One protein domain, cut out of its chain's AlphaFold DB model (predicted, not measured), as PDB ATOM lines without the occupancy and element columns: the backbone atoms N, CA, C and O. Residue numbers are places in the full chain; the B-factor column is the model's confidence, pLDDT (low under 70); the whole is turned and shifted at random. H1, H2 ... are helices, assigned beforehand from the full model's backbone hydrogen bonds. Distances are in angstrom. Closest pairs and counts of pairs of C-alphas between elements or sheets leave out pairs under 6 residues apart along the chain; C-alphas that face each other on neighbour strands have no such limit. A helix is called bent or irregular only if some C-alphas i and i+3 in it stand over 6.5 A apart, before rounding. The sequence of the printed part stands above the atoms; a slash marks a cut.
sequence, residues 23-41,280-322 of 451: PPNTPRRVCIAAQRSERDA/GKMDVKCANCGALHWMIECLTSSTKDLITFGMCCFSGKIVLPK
ATOM      1  N   PRO A  23       9.461 -33.064  -1.178       38.56
ATOM      2  CA  PRO A  23       8.818 -33.975  -2.123       38.56
ATOM      3  C   PRO A  23       9.682 -34.150  -3.386       38.56
ATOM      4  O   PRO A  23      10.575 -33.339  -3.624       38.56
ATOM      5  N   PRO A  24       9.423 -35.159  -4.240       38.28
ATOM      6  CA  PRO A  24      10.230 -35.390  -5.437       38.28
ATOM      7  C   PRO A  24      10.237 -34.187  -6.398       38.28
ATOM      8  O   PRO A  24       9.180 -33.660  -6.769       38.28
ATOM      9  N   ASN A  25      11.444 -33.804  -6.834       44.22
ATOM     10  CA  ASN A  25      11.704 -32.737  -7.803       44.22
ATOM     11  C   ASN A  25      11.113 -33.089  -9.173       44.22
ATOM     12  O   ASN A  25      11.756 -33.720 -10.006       44.22
ATOM     13  N   THR A  26       9.874 -32.663  -9.400       51.97
ATOM     14  CA  THR A  26       9.200 -32.712 -10.702       51.97
ATOM     15  C   THR A  26       9.082 -31.289 -11.256       51.97
ATOM     16  O   THR A  26       8.775 -30.383 -10.474       51.97
ATOM     17  N   PRO A  27       9.238 -31.057 -12.577       44.16
ATOM     18  CA  PRO A  27       9.188 -29.713 -13.172       44.16
ATOM     19  C   PRO A  27       7.950 -28.921 -12.758       44.16
ATOM     20  O   PRO A  27       8.029 -27.769 -12.346       44.16
ATOM     21  N   ARG A  28       6.793 -29.594 -12.754       43.97
ATOM     22  CA  ARG A  28       5.511 -29.016 -12.347       43.97
ATOM     23  C   ARG A  28       5.524 -28.494 -10.906       43.97
ATOM     24  O   ARG A  28       4.891 -27.477 -10.642       43.97
ATOM     25  N   ARG A  29       6.225 -29.152  -9.972       53.69
ATOM     26  CA  ARG A  29       6.340 -28.681  -8.579       53.69
ATOM     27  C   ARG A  29       7.406 -27.606  -8.385       53.69
ATOM     28  O   ARG A  29       7.188 -26.748  -7.536       53.69
ATOM     29  N   VAL A  30       8.468 -27.592  -9.193       52.75
ATOM     30  CA  VAL A  30       9.421 -26.466  -9.246       52.75
ATOM     31  C   VAL A  30       8.694 -25.188  -9.683       52.75
ATOM     32  O   VAL A  30       8.732 -24.196  -8.960       52.75
ATOM     33  N   CYS A  31       7.904 -25.241 -10.764       51.84
ATOM     34  CA  CYS A  31       7.086 -24.101 -11.195       51.84
ATOM     35  C   CYS A  31       6.067 -23.660 -10.127       51.84
ATOM     36  O   CYS A  31       5.924 -22.468  -9.875       51.84
ATOM     37  N   ILE A  32       5.385 -24.596  -9.450       53.78
ATOM     38  CA  ILE A  32       4.443 -24.262  -8.360       53.78
ATOM     39  C   ILE A  32       5.160 -23.606  -7.165       53.78
ATOM     40  O   ILE A  32       4.578 -22.744  -6.505       53.78
ATOM     41  N   ALA A  33       6.408 -23.991  -6.872       54.62
ATOM     42  CA  ALA A  33       7.214 -23.364  -5.827       54.62
ATOM     43  C   ALA A  33       7.638 -21.936  -6.216       54.62
ATOM     44  O   ALA A  33       7.454 -21.023  -5.410       54.62
ATOM     45  N   ALA A  34       8.092 -21.720  -7.457       56.16
ATOM     46  CA  ALA A  34       8.396 -20.390  -7.995       56.16
ATOM     47  C   ALA A  34       7.164 -19.461  -7.954       56.16
ATOM     48  O   ALA A  34       7.200 -18.416  -7.307       56.16
ATOM     49  N   GLN A  35       6.018 -19.913  -8.479       59.03
ATOM     50  CA  GLN A  35       4.728 -19.200  -8.432       59.03
ATOM     51  C   GLN A  35       4.200 -18.943  -7.010       59.03
ATOM     52  O   GLN A  35       3.329 -18.095  -6.788       59.03
ATOM     53  N   ARG A  36       4.645 -19.721  -6.017       60.59
ATOM     54  CA  ARG A  36       4.338 -19.452  -4.610       60.59
ATOM     55  C   ARG A  36       5.257 -18.365  -4.056       60.59
ATOM     56  O   ARG A  36       4.746 -17.424  -3.464       60.59
ATOM     57  N   SER A  37       6.559 -18.456  -4.321       55.72
ATOM     58  CA  SER A  37       7.536 -17.427  -3.951       55.72
ATOM     59  C   SER A  37       7.191 -16.059  -4.557       55.72
ATOM     60  O   SER A  37       7.290 -15.057  -3.856       55.72
ATOM     61  N   GLU A  38       6.692 -16.015  -5.797       61.00
ATOM     62  CA  GLU A  38       6.151 -14.804  -6.440       61.00
ATOM     63  C   GLU A  38       4.973 -14.204  -5.662       61.00
ATOM     64  O   GLU A  38       4.971 -13.012  -5.355       61.00
ATOM     65  N   ARG A  39       3.976 -15.019  -5.292       59.75
ATOM     66  CA  ARG A  39       2.813 -14.549  -4.519       59.75
ATOM     67  C   ARG A  39       3.199 -14.058  -3.129       59.75
ATOM     68  O   ARG A  39       2.706 -13.016  -2.705       59.75
ATOM     69  N   ASP A  40       4.096 -14.770  -2.453       56.03
ATOM     70  CA  ASP A  40       4.598 -14.385  -1.134       56.03
ATOM     71  C   ASP A  40       5.425 -13.075  -1.228       56.03
ATOM     72  O   ASP A  40       5.313 -12.199  -0.370       56.03
ATOM     73  N   ALA A  41       6.183 -12.875  -2.316       55.19
ATOM     74  CA  ALA A  41       6.907 -11.631  -2.594       55.19
ATOM     75  C   ALA A  41       5.974 -10.443  -2.901       55.19
ATOM     76  O   ALA A  41       6.213  -9.353  -2.375       55.19
ATOM     77  N   GLY A 280      19.276 -30.172 -17.103       89.75
ATOM     78  CA  GLY A 280      20.427 -29.540 -17.737       89.75
ATOM     79  C   GLY A 280      21.439 -29.021 -16.714       89.75
ATOM     80  O   GLY A 280      21.528 -29.507 -15.581       89.75
ATOM     81  N   LYS A 281      22.240 -28.041 -17.133       89.06
ATOM     82  CA  LYS A 281      23.259 -27.413 -16.287       89.06
ATOM     83  C   LYS A 281      22.625 -26.419 -15.310       89.06
ATOM     84  O   LYS A 281      21.635 -25.767 -15.619       89.06
ATOM     85  N   MET A 282      23.240 -26.314 -14.136       90.81
ATOM     86  CA  MET A 282      22.977 -25.264 -13.153       90.81
ATOM     87  C   MET A 282      24.018 -24.156 -13.371       90.81
ATOM     88  O   MET A 282      25.031 -24.100 -12.676       90.81
ATOM     89  N   ASP A 283      23.834 -23.349 -14.414       92.75
ATOM     90  CA  ASP A 283      24.785 -22.319 -14.856       92.75
ATOM     91  C   ASP A 283      24.177 -20.908 -14.980       92.75
ATOM     92  O   ASP A 283      24.918 -19.936 -15.153       92.75
ATOM     93  N   VAL A 284      22.860 -20.758 -14.794       91.00
ATOM     94  CA  VAL A 284      22.190 -19.451 -14.811       91.00
ATOM     95  C   VAL A 284      22.418 -18.744 -13.473       91.00
ATOM     96  O   VAL A 284      22.016 -19.240 -12.423       91.00
ATOM     97  N   LYS A 285      23.075 -17.581 -13.493       91.69
ATOM     98  CA  LYS A 285      23.378 -16.798 -12.284       91.69
ATOM     99  C   LYS A 285      22.213 -15.889 -11.903       91.69
ATOM    100  O   LYS A 285      21.727 -15.125 -12.731       91.69
ATOM    101  N   CYS A 286      21.835 -15.892 -10.628       88.75
ATOM    102  CA  CYS A 286      20.971 -14.862 -10.060       88.75
ATOM    103  C   CYS A 286      21.686 -13.501 -10.066       88.75
ATOM    104  O   CYS A 286      22.780 -13.379  -9.514       88.75
ATOM    105  N   ALA A 287      21.050 -12.470 -10.632       87.75
ATOM    106  CA  ALA A 287      21.615 -11.122 -10.718       87.75
ATOM    107  C   ALA A 287      21.892 -10.474  -9.345       87.75
ATOM    108  O   ALA A 287      22.816  -9.675  -9.222       87.75
ATOM    109  N   ASN A 288      21.122 -10.825  -8.307       87.56
ATOM    110  CA  ASN A 288      21.224 -10.205  -6.982       87.56
ATOM    111  C   ASN A 288      22.294 -10.849  -6.083       87.56
ATOM    112  O   ASN A 288      23.040 -10.134  -5.422       87.56
ATOM    113  N   CYS A 289      22.367 -12.187  -6.024       86.31
ATOM    114  CA  CYS A 289      23.269 -12.901  -5.104       86.31
ATOM    115  C   CYS A 289      24.338 -13.771  -5.786       86.31
ATOM    116  O   CYS A 289      25.179 -14.351  -5.102       86.31
ATOM    117  N   GLY A 290      24.313 -13.899  -7.116       87.88
ATOM    118  CA  GLY A 290      25.270 -14.710  -7.876       87.88
ATOM    119  C   GLY A 290      25.102 -16.229  -7.747       87.88
ATOM    120  O   GLY A 290      25.900 -16.962  -8.332       87.88
ATOM    121  N   ALA A 291      24.089 -16.716  -7.016       88.94
ATOM    122  CA  ALA A 291      23.777 -18.142  -6.915       88.94
ATOM    123  C   ALA A 291      23.474 -18.749  -8.295       88.94
ATOM    124  O   ALA A 291      22.856 -18.096  -9.138       88.94
ATOM    125  N   LEU A 292      23.913 -19.990  -8.511       90.31
ATOM    126  CA  LEU A 292      23.663 -20.739  -9.741       90.31
ATOM    127  C   LEU A 292      22.336 -21.495  -9.650       90.31
ATOM    128  O   LEU A 292      22.038 -22.110  -8.628       90.31
ATOM    129  N   HIS A 293      21.583 -21.474 -10.743       90.06
ATOM    130  CA  HIS A 293      20.258 -22.063 -10.878       90.06
ATOM    131  C   HIS A 293      20.095 -22.775 -12.221       90.06
ATOM    132  O   HIS A 293      20.854 -22.550 -13.169       90.06
ATOM    133  N   TRP A 294      19.060 -23.608 -12.316       91.38
ATOM    134  CA  TRP A 294      18.556 -24.078 -13.604       91.38
ATOM    135  C   TRP A 294      17.602 -23.043 -14.214       91.38
ATOM    136  O   TRP A 294      16.810 -22.426 -13.507       91.38
ATOM    137  N   MET A 295      17.601 -22.915 -15.544       87.81
ATOM    138  CA  MET A 295      16.710 -22.002 -16.286       87.81
ATOM    139  C   MET A 295      15.216 -22.191 -15.941       87.81
ATOM    140  O   MET A 295      14.450 -21.235 -15.976       87.81
ATOM    141  N   ILE A 296      14.793 -23.401 -15.558       87.31
ATOM    142  CA  ILE A 296      13.401 -23.701 -15.174       87.31
ATOM    143  C   ILE A 296      12.990 -23.157 -13.791       87.31
ATOM    144  O   ILE A 296      11.803 -23.113 -13.485       87.31
ATOM    145  N   GLU A 297      13.944 -22.762 -12.944       89.19
ATOM    146  CA  GLU A 297      13.679 -22.212 -11.601       89.19
ATOM    147  C   GLU A 297      13.398 -20.702 -11.612       89.19
ATOM    148  O   GLU A 297      13.153 -20.105 -10.561       89.19
ATOM    149  N   CYS A 298      13.465 -20.076 -12.788       87.06
ATOM    150  CA  CYS A 298      13.245 -18.645 -12.943       87.06
ATOM    151  C   CYS A 298      11.786 -18.285 -12.681       87.06
ATOM    152  O   CYS A 298      10.870 -19.036 -13.024       87.06
ATOM    153  N   LEU A 299      11.572 -17.102 -12.110       85.31
ATOM    154  CA  LEU A 299      10.226 -16.595 -11.872       85.31
ATOM    155  C   LEU A 299       9.518 -16.292 -13.195       85.31
ATOM    156  O   LEU A 299      10.162 -15.884 -14.164       85.31
ATOM    157  N   THR A 300       8.193 -16.420 -13.221       82.62
ATOM    158  CA  THR A 300       7.354 -16.106 -14.392       82.62
ATOM    159  C   THR A 300       7.401 -14.626 -14.784       82.62
ATOM    160  O   THR A 300       7.164 -14.287 -15.941       82.62
ATOM    161  N   SER A 301       7.777 -13.757 -13.842       80.88
ATOM    162  CA  SER A 301       8.062 -12.333 -14.040       80.88
ATOM    163  C   SER A 301       9.435 -12.042 -14.668       80.88
ATOM    164  O   SER A 301       9.735 -10.884 -14.956       80.88
ATOM    165  N   SER A 302      10.273 -13.061 -14.888       82.38
ATOM    166  CA  SER A 302      11.563 -12.904 -15.566       82.38
ATOM    167  C   SER A 302      11.368 -12.531 -17.033       82.38
ATOM    168  O   SER A 302      10.585 -13.154 -17.749       82.38
ATOM    169  N   THR A 303      12.134 -11.554 -17.504       82.12
ATOM    170  CA  THR A 303      12.201 -11.200 -18.926       82.12
ATOM    171  C   THR A 303      13.418 -11.856 -19.577       82.12
ATOM    172  O   THR A 303      14.262 -12.449 -18.904       82.12
ATOM    173  N   LYS A 304      13.530 -11.756 -20.909       76.50
ATOM    174  CA  LYS A 304      14.717 -12.237 -21.639       76.50
ATOM    175  C   LYS A 304      16.000 -11.519 -21.200       76.50
ATOM    176  O   LYS A 304      17.062 -12.131 -21.207       76.50
ATOM    177  N   ASP A 305      15.870 -10.255 -20.801       78.12
ATOM    178  CA  ASP A 305      16.987  -9.377 -20.441       78.12
ATOM    179  C   ASP A 305      17.268  -9.366 -18.927       78.12
ATOM    180  O   ASP A 305      18.381  -9.055 -18.506       78.12
ATOM    181  N   LEU A 306      16.280  -9.732 -18.096       81.50
ATOM    182  CA  LEU A 306      16.408  -9.819 -16.641       81.50
ATOM    183  C   LEU A 306      15.800 -11.121 -16.103       81.50
ATOM    184  O   LEU A 306      14.593 -11.238 -15.874       81.50
ATOM    185  N   ILE A 307      16.680 -12.086 -15.840       85.56
ATOM    186  CA  ILE A 307      16.335 -13.364 -15.218       85.56
ATOM    187  C   ILE A 307      16.312 -13.203 -13.692       85.56
ATOM    188  O   ILE A 307      17.295 -12.764 -13.091       85.56
ATOM    189  N   THR A 308      15.200 -13.580 -13.053       83.62
ATOM    190  CA  THR A 308      14.979 -13.397 -11.609       83.62
ATOM    191  C   THR A 308      14.658 -14.713 -10.897       83.62
ATOM    192  O   THR A 308      14.066 -15.627 -11.472       83.62
ATOM    193  N   PHE A 309      15.047 -14.804  -9.621       86.56
ATOM    194  CA  PHE A 309      14.899 -16.004  -8.792       86.56
ATOM    195  C   PHE A 309      14.401 -15.646  -7.388       86.56
ATOM    196  O   PHE A 309      15.027 -14.860  -6.676       86.56
ATOM    197  N   GLY A 310      13.304 -16.274  -6.961       82.25
ATOM    198  CA  GLY A 310      12.734 -16.065  -5.626       82.25
ATOM    199  C   GLY A 310      13.390 -16.907  -4.525       82.25
ATOM    200  O   GLY A 310      13.477 -16.474  -3.382       82.25
ATOM    201  N   MET A 311      13.905 -18.095  -4.855       83.19
ATOM    202  CA  MET A 311      14.302 -19.092  -3.846       83.19
ATOM    203  C   MET A 311      15.668 -18.856  -3.178       83.19
ATOM    204  O   MET A 311      15.904 -19.410  -2.109       83.19
ATOM    205  N   CYS A 312      16.574 -18.078  -3.779       85.50
ATOM    206  CA  CYS A 312      17.946 -17.926  -3.276       85.50
ATOM    207  C   CYS A 312      18.146 -16.710  -2.366       85.50
ATOM    208  O   CYS A 312      18.697 -16.838  -1.282       85.50
ATOM    209  N   CYS A 313      17.703 -15.527  -2.789       83.44
ATOM    210  CA  CYS A 313      17.859 -14.274  -2.039       83.44
ATOM    211  C   CYS A 313      16.540 -13.502  -1.906       83.44
ATOM    212  O   CYS A 313      16.546 -12.295  -1.661       83.44
ATOM    213  N   PHE A 314      15.410 -14.190  -2.107       85.69
ATOM    214  CA  PHE A 314      14.070 -13.607  -2.074       85.69
ATOM    215  C   PHE A 314      13.959 -12.371  -2.985       85.69
ATOM    216  O   PHE A 314      13.577 -11.284  -2.557       85.69
ATOM    217  N   SER A 315      14.384 -12.534  -4.246       83.56
ATOM    218  CA  SER A 315      14.493 -11.467  -5.256       83.56
ATOM    219  C   SER A 315      15.356 -10.270  -4.817       83.56
ATOM    220  O   SER A 315      15.043  -9.121  -5.112       83.56
ATOM    221  N   GLY A 316      16.441 -10.536  -4.081       83.06
ATOM    222  CA  GLY A 316      17.375  -9.527  -3.570       83.06
ATOM    223  C   GLY A 316      16.971  -8.871  -2.245       83.06
ATOM    224  O   GLY A 316      17.682  -7.984  -1.782       83.06
ATOM    225  N   LYS A 317      15.867  -9.299  -1.617       84.19
ATOM    226  CA  LYS A 317      15.397  -8.766  -0.325       84.19
ATOM    227  C   LYS A 317      16.255  -9.211   0.865       84.19
ATOM    228  O   LYS A 317      16.207  -8.560   1.905       84.19
ATOM    229  N   ILE A 318      17.034 -10.290   0.730       85.81
ATOM    230  CA  ILE A 318      18.003 -10.734   1.745       85.81
ATOM    231  C   ILE A 318      19.422 -10.813   1.171       85.81
ATOM    232  O   ILE A 318      19.646 -11.344   0.083       85.81
ATOM    233  N   VAL A 319      20.394 -10.316   1.937       85.62
ATOM    234  CA  VAL A 319      21.825 -10.477   1.649       85.62
ATOM    235  C   VAL A 319      22.315 -11.710   2.397       85.62
ATOM    236  O   VAL A 319      22.444 -11.686   3.619       85.62
ATOM    237  N   LEU A 320      22.571 -12.800   1.673       82.25
ATOM    238  CA  LEU A 320      23.148 -14.002   2.274       82.25
ATOM    239  C   LEU A 320      24.640 -13.782   2.583       82.25
ATOM    240  O   LEU A 320      25.380 -13.349   1.691       82.25
ATOM    241  N   PRO A 321      25.120 -14.109   3.798       82.62
ATOM    242  CA  PRO A 321      26.548 -14.125   4.077       82.62
ATOM    243  C   PRO A 321      27.238 -15.191   3.216       82.62
ATOM    244  O   PRO A 321      26.688 -16.260   2.944       82.62
ATOM    245  N   LYS A 322      28.470 -14.911   2.780       79.88
ATOM    246  CA  LYS A 322      29.275 -15.904   2.057       79.88
ATOM    247  C   LYS A 322      29.609 -17.063   2.994       79.88
ATOM    248  O   LYS A 322      30.020 -16.833   4.131       79.88
TER     249      LYS A 322
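Overview. This is residues 23 to 41 and 280 to 322 of the 451 residues of an uncharacterized protein of Psilocybe cyanescens (UniProt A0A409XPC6). There is little regular structure here: one long helix, H1, runs along one side of a loop-built body that holds the very short helix H2. Most of that body is the long stretch from 280 to 309, where residues 284 to 285 pair antiparallel with residues 292 to 293. The printed part has 62 residues, with H1 then H2 and no named strand; the class is all helix, though named elements hold only 19 residues. It is compact and rounded, with a radius of gyration of the C-alphas of 11.3 A and spans of 28 by 27 by 25 A.

Arrangement. H1, residues 27 to 41, and H2, residues 310 to 313, touch; their closest C-alphas, of Ser 37 and Gly 310, are 5.6 A apart. In H1 every O i to N i+4 pair is within hydrogen-bond range; H2 is too short for such a pair, and its one O i to N i+3 pair is not within range.

Along the chain. H1 is 21.1 A long, from C-alpha 27 at (9.188, -29.713, -13.172) to C-alpha 41 at (6.907, -11.631, -2.594). H2 ends with C-alpha 313 at (17.859, -14.274, -2.039); it is only just irregular, with C-alphas 310 and 313 6.51 A apart.

Size, cuts and confidence. The C-alphas farthest apart, of Pro 23 and Asp 305, are 31.7 A apart. Residues 42 to 279 are not printed, and C-alphas 41 and 280 are 27.1 A apart across this cut. Mean pLDDT of the printed part is 75.5; residues 23 to 41 are under 70.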